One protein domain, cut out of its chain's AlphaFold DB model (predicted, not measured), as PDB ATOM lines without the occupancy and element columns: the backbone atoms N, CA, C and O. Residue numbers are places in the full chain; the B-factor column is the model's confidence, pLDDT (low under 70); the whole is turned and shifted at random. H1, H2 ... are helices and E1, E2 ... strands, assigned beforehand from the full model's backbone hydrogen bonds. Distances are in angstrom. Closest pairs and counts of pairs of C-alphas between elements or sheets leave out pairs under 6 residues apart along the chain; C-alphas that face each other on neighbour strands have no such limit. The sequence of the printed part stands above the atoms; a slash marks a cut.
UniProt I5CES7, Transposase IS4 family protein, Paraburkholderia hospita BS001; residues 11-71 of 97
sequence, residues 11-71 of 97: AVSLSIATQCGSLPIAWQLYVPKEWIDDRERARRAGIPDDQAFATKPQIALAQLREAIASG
ATOM      1  N   ALA A  11     -83.519 -72.702 122.646       90.69
ATOM      2  CA  ALA A  11     -82.478 -73.146 121.731       90.69
ATOM      3  C   ALA A  11     -81.926 -71.956 120.936       90.69
ATOM      4  O   ALA A  11     -82.676 -71.089 120.491       90.69
ATOM      5  N   VAL A  12     -80.613 -71.946 120.728       93.50
ATOM      6  CA  VAL A  12     -79.937 -71.087 119.754       93.50
ATOM      7  C   VAL A  12     -79.669 -71.935 118.523       93.50
ATOM      8  O   VAL A  12     -79.078 -73.010 118.638       93.50
ATOM      9  N   SER A  13     -80.106 -71.473 117.356       94.75
ATOM     10  CA  SER A  13     -79.934 -72.202 116.100       94.75
ATOM     11  C   SER A  13     -79.385 -71.308 114.999       94.75
ATOM     12  O   SER A  13     -79.639 -70.103 114.974       94.75
ATOM     13  N   LEU A  14     -78.656 -71.929 114.077       95.69
ATOM     14  CA  LEU A  14     -78.143 -71.325 112.860       95.69
ATOM     15  C   LEU A  14     -78.789 -72.026 111.671       95.69
ATOM     16  O   LEU A  14     -78.778 -73.256 111.587       95.69
ATOM     17  N   SER A  15     -79.333 -71.242 110.744       95.00
ATOM     18  CA  SER A  15     -79.956 -71.755 109.525       95.00
ATOM     19  C   SER A  15     -79.416 -71.056 108.286       95.00
ATOM     20  O   SER A  15     -79.155 -69.854 108.308       95.00
ATOM     21  N   ILE A  16     -79.294 -71.806 107.192       94.31
ATOM     22  CA  ILE A  16     -79.049 -71.256 105.861       94.31
ATOM     23  C   ILE A  16     -80.401 -70.894 105.255       94.31
ATOM     24  O   ILE A  16     -81.256 -71.761 105.066       94.31
ATOM     25  N   ALA A  17     -80.584 -69.616 104.937       93.19
ATOM     26  CA  ALA A  17     -81.766 -69.129 104.244       93.19
ATOM     27  C   ALA A  17     -81.517 -69.093 102.730       93.19
ATOM     28  O   ALA A  17     -80.534 -68.530 102.253       93.19
ATOM     29  N   THR A  18     -82.437 -69.679 101.974       89.75
ATOM     30  CA  THR A  18     -82.473 -69.669 100.510       89.75
ATOM     31  C   THR A  18     -83.838 -69.172 100.040       89.75
ATOM     32  O   THR A  18     -84.790 -69.110 100.816       89.75
ATOM     33  N   GLN A  19     -83.973 -68.873  98.746       91.62
ATOM     34  CA  GLN A  19     -85.275 -68.522  98.163       91.62
ATOM     35  C   GLN A  19     -86.315 -69.644  98.306       91.62
ATOM     36  O   GLN A  19     -87.511 -69.371  98.351       91.62
ATOM     37  N   CYS A  20     -85.863 -70.897  98.392       93.00
ATOM     38  CA  CYS A  20     -86.726 -72.068  98.493       93.00
ATOM     39  C   CYS A  20     -87.077 -72.437  99.945       93.00
ATOM     40  O   CYS A  20     -87.914 -73.313 100.153       93.00
ATOM     41  N   GLY A  21     -86.444 -71.811 100.945       91.88
ATOM     42  CA  GLY A  21     -86.696 -72.100 102.356       91.88
ATOM     43  C   GLY A  21     -85.485 -71.907 103.267       91.88
ATOM     44  O   GLY A  21     -84.432 -71.430 102.844       91.88
ATOM     45  N   SER A  22     -85.649 -72.307 104.529       92.69
ATOM     46  CA  SER A  22     -84.627 -72.243 105.579       92.69
ATOM     47  C   SER A  22     -84.218 -73.648 106.016       92.69
ATOM     48  O   SER A  22     -85.083 -74.485 106.276       92.69
ATOM     49  N   LEU A  23     -82.911 -73.900 106.102       94.06
ATOM     50  CA  LEU A  23     -82.341 -75.177 106.531       94.06
ATOM     51  C   LEU A  23     -81.513 -74.978 107.811       94.06
ATOM     52  O   LEU A  23     -80.453 -74.353 107.731       94.06
ATOM     53  N   PRO A  24     -81.944 -75.497 108.976       94.25
ATOM     54  CA  PRO A  24     -81.130 -75.463 110.186       94.25
ATOM     55  C   PRO A  24     -79.901 -76.358 110.023       94.25
ATOM     56  O   PRO A  24     -80.017 -77.529 109.666       94.25
ATOM     57  N   ILE A  25     -78.723 -75.799 110.293       95.81
ATOM     58  CA  ILE A  25     -77.430 -76.488 110.162       95.81
ATOM     59  C   ILE A  25     -76.719 -76.682 111.503       95.81
ATOM     60  O   ILE A  25     -75.827 -77.517 111.605       95.81
ATOM     61  N   ALA A  26     -77.117 -75.939 112.538       96.50
ATOM     62  CA  ALA A  26     -76.621 -76.118 113.894       96.50
ATOM     63  C   ALA A  26     -77.676 -75.690 114.917       96.50
ATOM     64  O   ALA A  26     -78.486 -74.795 114.660       96.50
ATOM     65  N   TRP A  27     -77.641 -76.309 116.095       94.94
ATOM     66  CA  TRP A  27     -78.428 -75.890 117.248       94.94
ATOM     67  C   TRP A  27     -77.697 -76.227 118.548       94.94
ATOM     68  O   TRP A  27     -76.881 -77.143 118.596       94.94
ATOM     69  N   GLN A  28     -77.991 -75.477 119.606       93.62
ATOM     70  CA  GLN A  28     -77.513 -75.748 120.956       93.62
ATOM     71  C   GLN A  28     -78.497 -75.165 121.972       93.62
ATOM     72  O   GLN A  28     -79.077 -74.098 121.761       93.62
ATOM     73  N   LEU A  29     -78.679 -75.863 123.093       91.88
ATOM     74  CA  LEU A  29     -79.494 -75.383 124.202       91.88
ATOM     75  C   LEU A  29     -78.763 -74.272 124.973       91.88
ATOM     76  O   LEU A  29     -77.615 -74.446 125.383       91.88
ATOM     77  N   TYR A  30     -79.441 -73.149 125.216       90.94
ATOM     78  CA  TYR A  30     -78.988 -72.174 126.205       90.94
ATOM     79  C   TYR A  30     -79.341 -72.678 127.604       90.94
ATOM     80  O   TYR A  30     -80.514 -72.886 127.924       90.94
ATOM     81  N   VAL A  31     -78.316 -72.856 128.435       90.69
ATOM     82  CA  VAL A  31     -78.464 -73.257 129.833       90.69
ATOM     83  C   VAL A  31     -78.139 -72.048 130.717       90.69
ATOM     84  O   VAL A  31     -77.005 -71.563 130.675       90.69
ATOM     85  N   PRO A  32     -79.104 -71.542 131.508       88.62
ATOM     86  CA  PRO A  32     -78.861 -70.433 132.422       88.62
ATOM     87  C   PRO A  32     -77.749 -70.737 133.430       88.62
ATOM     88  O   PRO A  32     -77.557 -71.886 133.840       88.62
ATOM     89  N   LYS A  33     -77.030 -69.698 133.866       89.06
ATOM     90  CA  LYS A  33     -75.886 -69.845 134.773       89.06
ATOM     91  C   LYS A  33     -76.261 -70.551 136.079       89.06
ATOM     92  O   LYS A  33     -75.495 -71.392 136.537       89.06
ATOM     93  N   GLU A  34     -77.447 -70.298 136.633       89.31
ATOM     94  CA  GLU A  34     -77.885 -70.934 137.880       89.31
ATOM     95  C   GLU A  34     -78.039 -72.460 137.775       89.31
ATOM     96  O   GLU A  34     -77.972 -73.153 138.785       89.31
ATOM     97  N   TRP A  35     -78.230 -72.998 136.566       89.12
ATOM     98  CA  TRP A  35     -78.247 -74.442 136.333       89.12
ATOM     99  C   TRP A  35     -76.838 -75.008 136.185       89.12
ATOM    100  O   TRP A  35     -76.578 -76.102 136.668       89.12
ATOM    101  N   ILE A  36     -75.927 -74.269 135.548       89.19
ATOM    102  CA  ILE A  36     -74.514 -74.667 135.469       89.19
ATOM    103  C   ILE A  36     -73.882 -74.694 136.865       89.19
ATOM    104  O   ILE A  36     -73.079 -75.580 137.147       89.19
ATOM    105  N   ASP A  37     -74.279 -73.768 137.740       90.31
ATOM    106  CA  ASP A  37     -73.783 -73.685 139.114       90.31
ATOM    107  C   ASP A  37     -74.437 -74.743 140.046       90.31
ATOM    108  O   ASP A  37     -73.795 -75.210 140.986       90.31
ATOM    109  N   ASP A  38     -75.673 -75.193 139.773       92.31
ATOM    110  CA  ASP A  38     -76.350 -76.300 140.482       92.31
ATOM    111  C   ASP A  38     -76.207 -77.633 139.720       92.31
ATOM    112  O   ASP A  38     -77.102 -78.084 138.994       92.31
ATOM    113  N   ARG A  39     -75.052 -78.290 139.898       88.94
ATOM    114  CA  ARG A  39     -74.696 -79.519 139.164       88.94
ATOM    115  C   ARG A  39     -75.641 -80.690 139.400       88.94
ATOM    116  O   ARG A  39     -75.911 -81.443 138.466       88.94
ATOM    117  N   GLU A  40     -76.171 -80.844 140.607       92.00
ATOM    118  CA  GLU A  40     -77.122 -81.920 140.906       92.00
ATOM    119  C   GLU A  40     -78.440 -81.704 140.163       92.00
ATOM    120  O   GLU A  40     -78.998 -82.631 139.566       92.00
ATOM    121  N   ARG A  41     -78.929 -80.462 140.124       89.56
ATOM    122  CA  ARG A  41     -80.105 -80.108 139.330       89.56
ATOM    123  C   ARG A  41     -79.852 -80.262 137.828       89.56
ATOM    124  O   ARG A  41     -80.721 -80.805 137.145       89.56
ATOM    125  N   ALA A  42     -78.691 -79.844 137.325       89.75
ATOM    126  CA  ALA A  42     -78.307 -79.995 135.918       89.75
ATOM    127  C   ALA A  42     -78.244 -81.460 135.468       89.75
ATOM    128  O   ALA A  42     -78.831 -81.808 134.442       89.75
ATOM    129  N   ARG A  43     -77.623 -82.339 136.265       90.69
ATOM    130  CA  ARG A  43     -77.559 -83.782 135.980       90.69
ATOM    131  C   ARG A  43     -78.938 -84.418 135.900       90.69
ATOM    132  O   ARG A  43     -79.203 -85.181 134.976       90.69
ATOM    133  N   ARG A  44     -79.851 -84.061 136.813       91.25
ATOM    134  CA  ARG A  44     -81.248 -84.536 136.759       91.25
ATOM    135  C   ARG A  44     -81.979 -84.106 135.484       91.25
ATOM    136  O   ARG A  44     -82.898 -84.801 135.066       91.25
ATOM    137  N   ALA A  45     -81.585 -82.986 134.878       88.44
ATOM    138  CA  ALA A  45     -82.111 -82.520 133.595       88.44
ATOM    139  C   ALA A  45     -81.328 -83.040 132.373       88.44
ATOM    140  O   ALA A  45     -81.663 -82.676 131.249       88.44
ATOM    141  N   GLY A  46     -80.307 -83.883 132.566       90.31
ATOM    142  CA  GLY A  46     -79.507 -84.457 131.480       90.31
ATOM    143  C   GLY A  46     -78.455 -83.514 130.888       90.31
ATOM    144  O   GLY A  46     -77.965 -83.774 129.792       90.31
ATOM    145  N   ILE A  47     -78.100 -82.426 131.579       89.88
ATOM    146  CA  ILE A  47     -77.049 -81.503 131.130       89.88
ATOM    147  C   ILE A  47     -75.665 -82.126 131.413       89.88
ATOM    148  O   ILE A  47     -75.406 -82.487 132.566       89.88
ATOM    149  N   PRO A  48     -74.761 -82.222 130.414       91.44
ATOM    150  CA  PRO A  48     -73.413 -82.769 130.590       91.44
ATOM    151  C   PRO A  48     -72.576 -82.058 131.666       91.44
ATOM    152  O   PRO A  48     -72.771 -80.872 131.954       91.44
ATOM    153  N   ASP A  49     -71.630 -82.780 132.273       90.25
ATOM    154  CA  ASP A  49     -70.733 -82.265 133.327       90.25
ATOM    155  C   ASP A  49     -69.670 -81.289 132.823       90.25
ATOM    156  O   ASP A  49     -69.246 -80.407 133.566       90.25
ATOM    157  N   ASP A  50     -69.311 -81.386 131.551       91.81
ATOM    158  CA  ASP A  50     -68.403 -80.484 130.848       91.81
ATOM    159  C   ASP A  50     -69.113 -79.274 130.215       91.81
ATOM    160  O   ASP A  50     -68.457 -78.398 129.649       91.81
ATOM    161  N   GLN A  51     -70.444 -79.175 130.338       91.00
ATOM    162  CA  GLN A  51     -71.187 -78.018 129.850       91.00
ATOM    163  C   GLN A  51     -70.784 -76.761 130.633       91.00
ATOM    164  O   GLN A  51     -71.169 -76.573 131.790       91.00
ATOM    165  N   ALA A  52     -70.058 -75.863 129.971       91.81
ATOM    166  CA  ALA A  52     -69.775 -74.524 130.471       91.81
ATOM    167  C   ALA A  52     -70.934 -73.558 130.170       91.81
ATOM    168  O   ALA A  52     -71.677 -73.729 129.196       91.81
ATOM    169  N   PHE A  53     -71.065 -72.517 130.996       92.75
ATOM    170  CA  PHE A  53     -71.978 -71.409 130.722       92.75
ATOM    171  C   PHE A  53     -71.529 -70.647 129.469       92.75
ATOM    172  O   PHE A  53     -70.365 -70.268 129.348       92.75
ATOM    173  N   ALA A  54     -72.475 -70.386 128.569       93.50
ATOM    174  CA  ALA A  54     -72.285 -69.545 127.398       93.50
ATOM    175  C   ALA A  54     -73.548 -68.714 127.160       93.50
ATOM    176  O   ALA A  54     -74.668 -69.221 127.253       93.50
ATOM    177  N   THR A  55     -73.380 -67.436 126.834       91.62
ATOM    178  CA  THR A  55     -74.500 -66.570 126.458       91.62
ATOM    179  C   THR A  55     -75.038 -66.958 125.081       91.62
ATOM    180  O   THR A  55     -74.321 -67.518 124.250       91.62
ATOM    181  N   LYS A  56     -76.298 -66.618 124.788       89.94
ATOM    182  CA  LYS A  56     -76.893 -66.895 123.469       89.94
ATOM    183  C   LYS A  56     -76.054 -66.336 122.298       89.94
ATOM    184  O   LYS A  56     -75.813 -67.095 121.359       89.94
ATOM    185  N   PRO A  57     -75.517 -65.093 122.350       92.69
ATOM    186  CA  PRO A  57     -74.611 -64.595 121.311       92.69
ATOM    187  C   PRO A  57     -73.301 -65.380 121.193       92.69
ATOM    188  O   PRO A  57     -72.811 -65.581 120.084       92.69
ATOM    189  N   GLN A  58     -72.728 -65.842 122.311       94.50
ATOM    190  CA  GLN A  58     -71.521 -66.677 122.284       94.50
ATOM    191  C   GLN A  58     -71.791 -68.010 121.582       94.50
ATOM    192  O   GLN A  58     -70.998 -68.421 120.739       94.50
ATOM    193  N   ILE A  59     -72.935 -68.637 121.870       95.12
ATOM    194  CA  ILE A  59     -73.376 -69.869 121.206       95.12
ATOM    195  C   ILE A  59     -73.568 -69.629 119.701       95.12
ATOM    196  O   ILE A  59     -73.025 -70.373 118.888       95.12
ATOM    197  N   ALA A  60     -74.279 -68.565 119.317       94.31
ATOM    198  CA  ALA A  60     -74.511 -68.231 117.910       94.31
ATOM    199  C   ALA A  60     -73.197 -67.978 117.148       94.31
ATOM    200  O   ALA A  60     -73.007 -68.469 116.036       94.31
ATOM    201  N   LEU A  61     -72.255 -67.255 117.761       95.44
ATOM    202  CA  LEU A  61     -70.949 -66.995 117.160       95.44
ATOM    203  C   LEU A  61     -70.109 -68.272 117.031       95.44
ATOM    204  O   LEU A  61     -69.408 -68.430 116.033       95.44
ATOM    205  N   ALA A  62     -70.174 -69.178 118.009       96.75
ATOM    206  CA  ALA A  62     -69.510 -70.476 117.927       96.75
ATOM    207  C   ALA A  62     -70.073 -71.314 116.767       96.75
ATOM    208  O   ALA A  62     -69.299 -71.805 115.947       96.75
ATOM    209  N   GLN A  63     -71.402 -71.385 116.629       96.62
ATOM    210  CA  GLN A  63     -72.061 -72.062 115.506       96.62
ATOM    211  C   GLN A  63     -71.655 -71.464 114.152       96.62
ATOM    212  O   GLN A  63     -71.376 -72.204 113.214       96.62
ATOM    213  N   LEU A  64     -71.574 -70.132 114.046       96.19
ATOM    214  CA  LEU A  64     -71.150 -69.463 112.813       96.19
ATOM    215  C   LEU A  64     -69.693 -69.785 112.455       96.19
ATOM    216  O   LEU A  64     -69.393 -70.062 111.296       96.19
ATOM    217  N   ARG A  65     -68.786 -69.756 113.440       96.88
ATOM    218  CA  ARG A  65     -67.371 -70.105 113.229       96.88
ATOM    219  C   ARG A  65     -67.225 -71.543 112.747       96.88
ATOM    220  O   ARG A  65     -66.480 -71.771 111.799       96.88
ATOM    221  N   GLU A  66     -67.956 -72.471 113.357       97.81
ATOM    222  CA  GLU A  66     -67.943 -73.880 112.964       97.81
ATOM    223  C   GLU A  66     -68.514 -74.084 111.557       97.81
ATOM    224  O   GLU A  66     -67.919 -74.784 110.744       97.81
ATOM    225  N   ALA A  67     -69.615 -73.407 111.216       96.50
ATOM    226  CA  ALA A  67     -70.194 -73.469 109.877       96.50
ATOM    227  C   ALA A  67     -69.195 -73.000 108.805       96.50
ATOM    228  O   ALA A  67     -69.019 -73.670 107.787       96.50
ATOM    229  N   ILE A  68     -68.502 -71.883 109.047       96.69
ATOM    230  CA  ILE A  68     -67.468 -71.371 108.136       96.69
ATOM    231  C   ILE A  68     -66.296 -72.357 108.040       96.69
ATOM    232  O   ILE A  68     -65.835 -72.646 106.937       96.69
ATOM    233  N   ALA A  69     -65.834 -72.903 109.170       97.81
ATOM    234  CA  ALA A  69     -64.778 -73.918 109.194       97.81
ATOM    235  C   ALA A  69     -65.177 -75.193 108.425       97.81
ATOM    236  O   ALA A  69     -64.343 -75.798 107.757       97.81
ATOM    237  N   SER A  70     -66.464 -75.539 108.449       96.81
ATOM    238  CA  SER A  70     -67.075 -76.641 107.699       96.81
ATOM    239  C   SER A  70     -67.366 -76.315 106.222       96.81
ATOM    240  O   SER A  70     -67.929 -77.144 105.509       96.81
ATOM    241  N   GLY A  71     -66.985 -75.129 105.734       96.19
ATOM    242  CA  GLY A  71     -67.092 -74.748 104.321       96.19
ATOM    243  C   GLY A  71     -68.374 -74.007 103.931       96.19
ATOM    244  O   GLY A  71     -68.603 -73.782 102.741       96.19
TER     245      GLY A  71
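This is residues 11 to 71 of the 97 residues of the protein "Transposase IS4 family protein" of Paraburkholderia hospita BS001 (UniProt I5CES7). A long hairpin of two strands, E1 and E2, has one long helix, H3, packed on it through residues 56 to 67, and beyond one end of the hairpin the short helices H1 and H2 make a small head. The 61 printed residues run E1, E2, H1, H2, H3, with the two strands antiparallel and the class mixed. The whole is loose, radius of gyration of the C-alphas 14.1 A, a rod spanning 45 by 21 by 16 A.

Find C-alpha 11 at (-82.478, -73.146, 121.731); from there E1 runs 21.5 A to residue 18. E2, residues 21 to 30, covers 25.1 A and bends by 63 degrees at residue 25. Next come H1, residues 33 to 37, and H2, residues 39 to 44. H3, residues 56 to 69, runs 20.0 A to C-alpha 69 at (-64.778, -73.918, 109.194).

In the hairpin E1 and E2, look for N 12 and O 28, 2.8 A apart, within hydrogen-bond range. The closest C-alphas of E1 and H3 are those of Val 12 and Lys 56, 6.4 A; of E2 and H3, Tyr 30 and Lys 56, 6.3 A. H1 and H2 only just touch, only at the corner, with Trp 35 and Ala 42 their closest C-alphas at 5.6 A. H1 and H3 are apart. In H1, H2 and H3 every O i to N i+4 pair is within hydrogen-bond range.

The C-alphas of Gln 19 and Glu 40 are the two farthest apart, 45.5 A. The link H2 to H3 is long, 11 residues. The printed part has no cut, and no printed residue is under 70 in pLDDT.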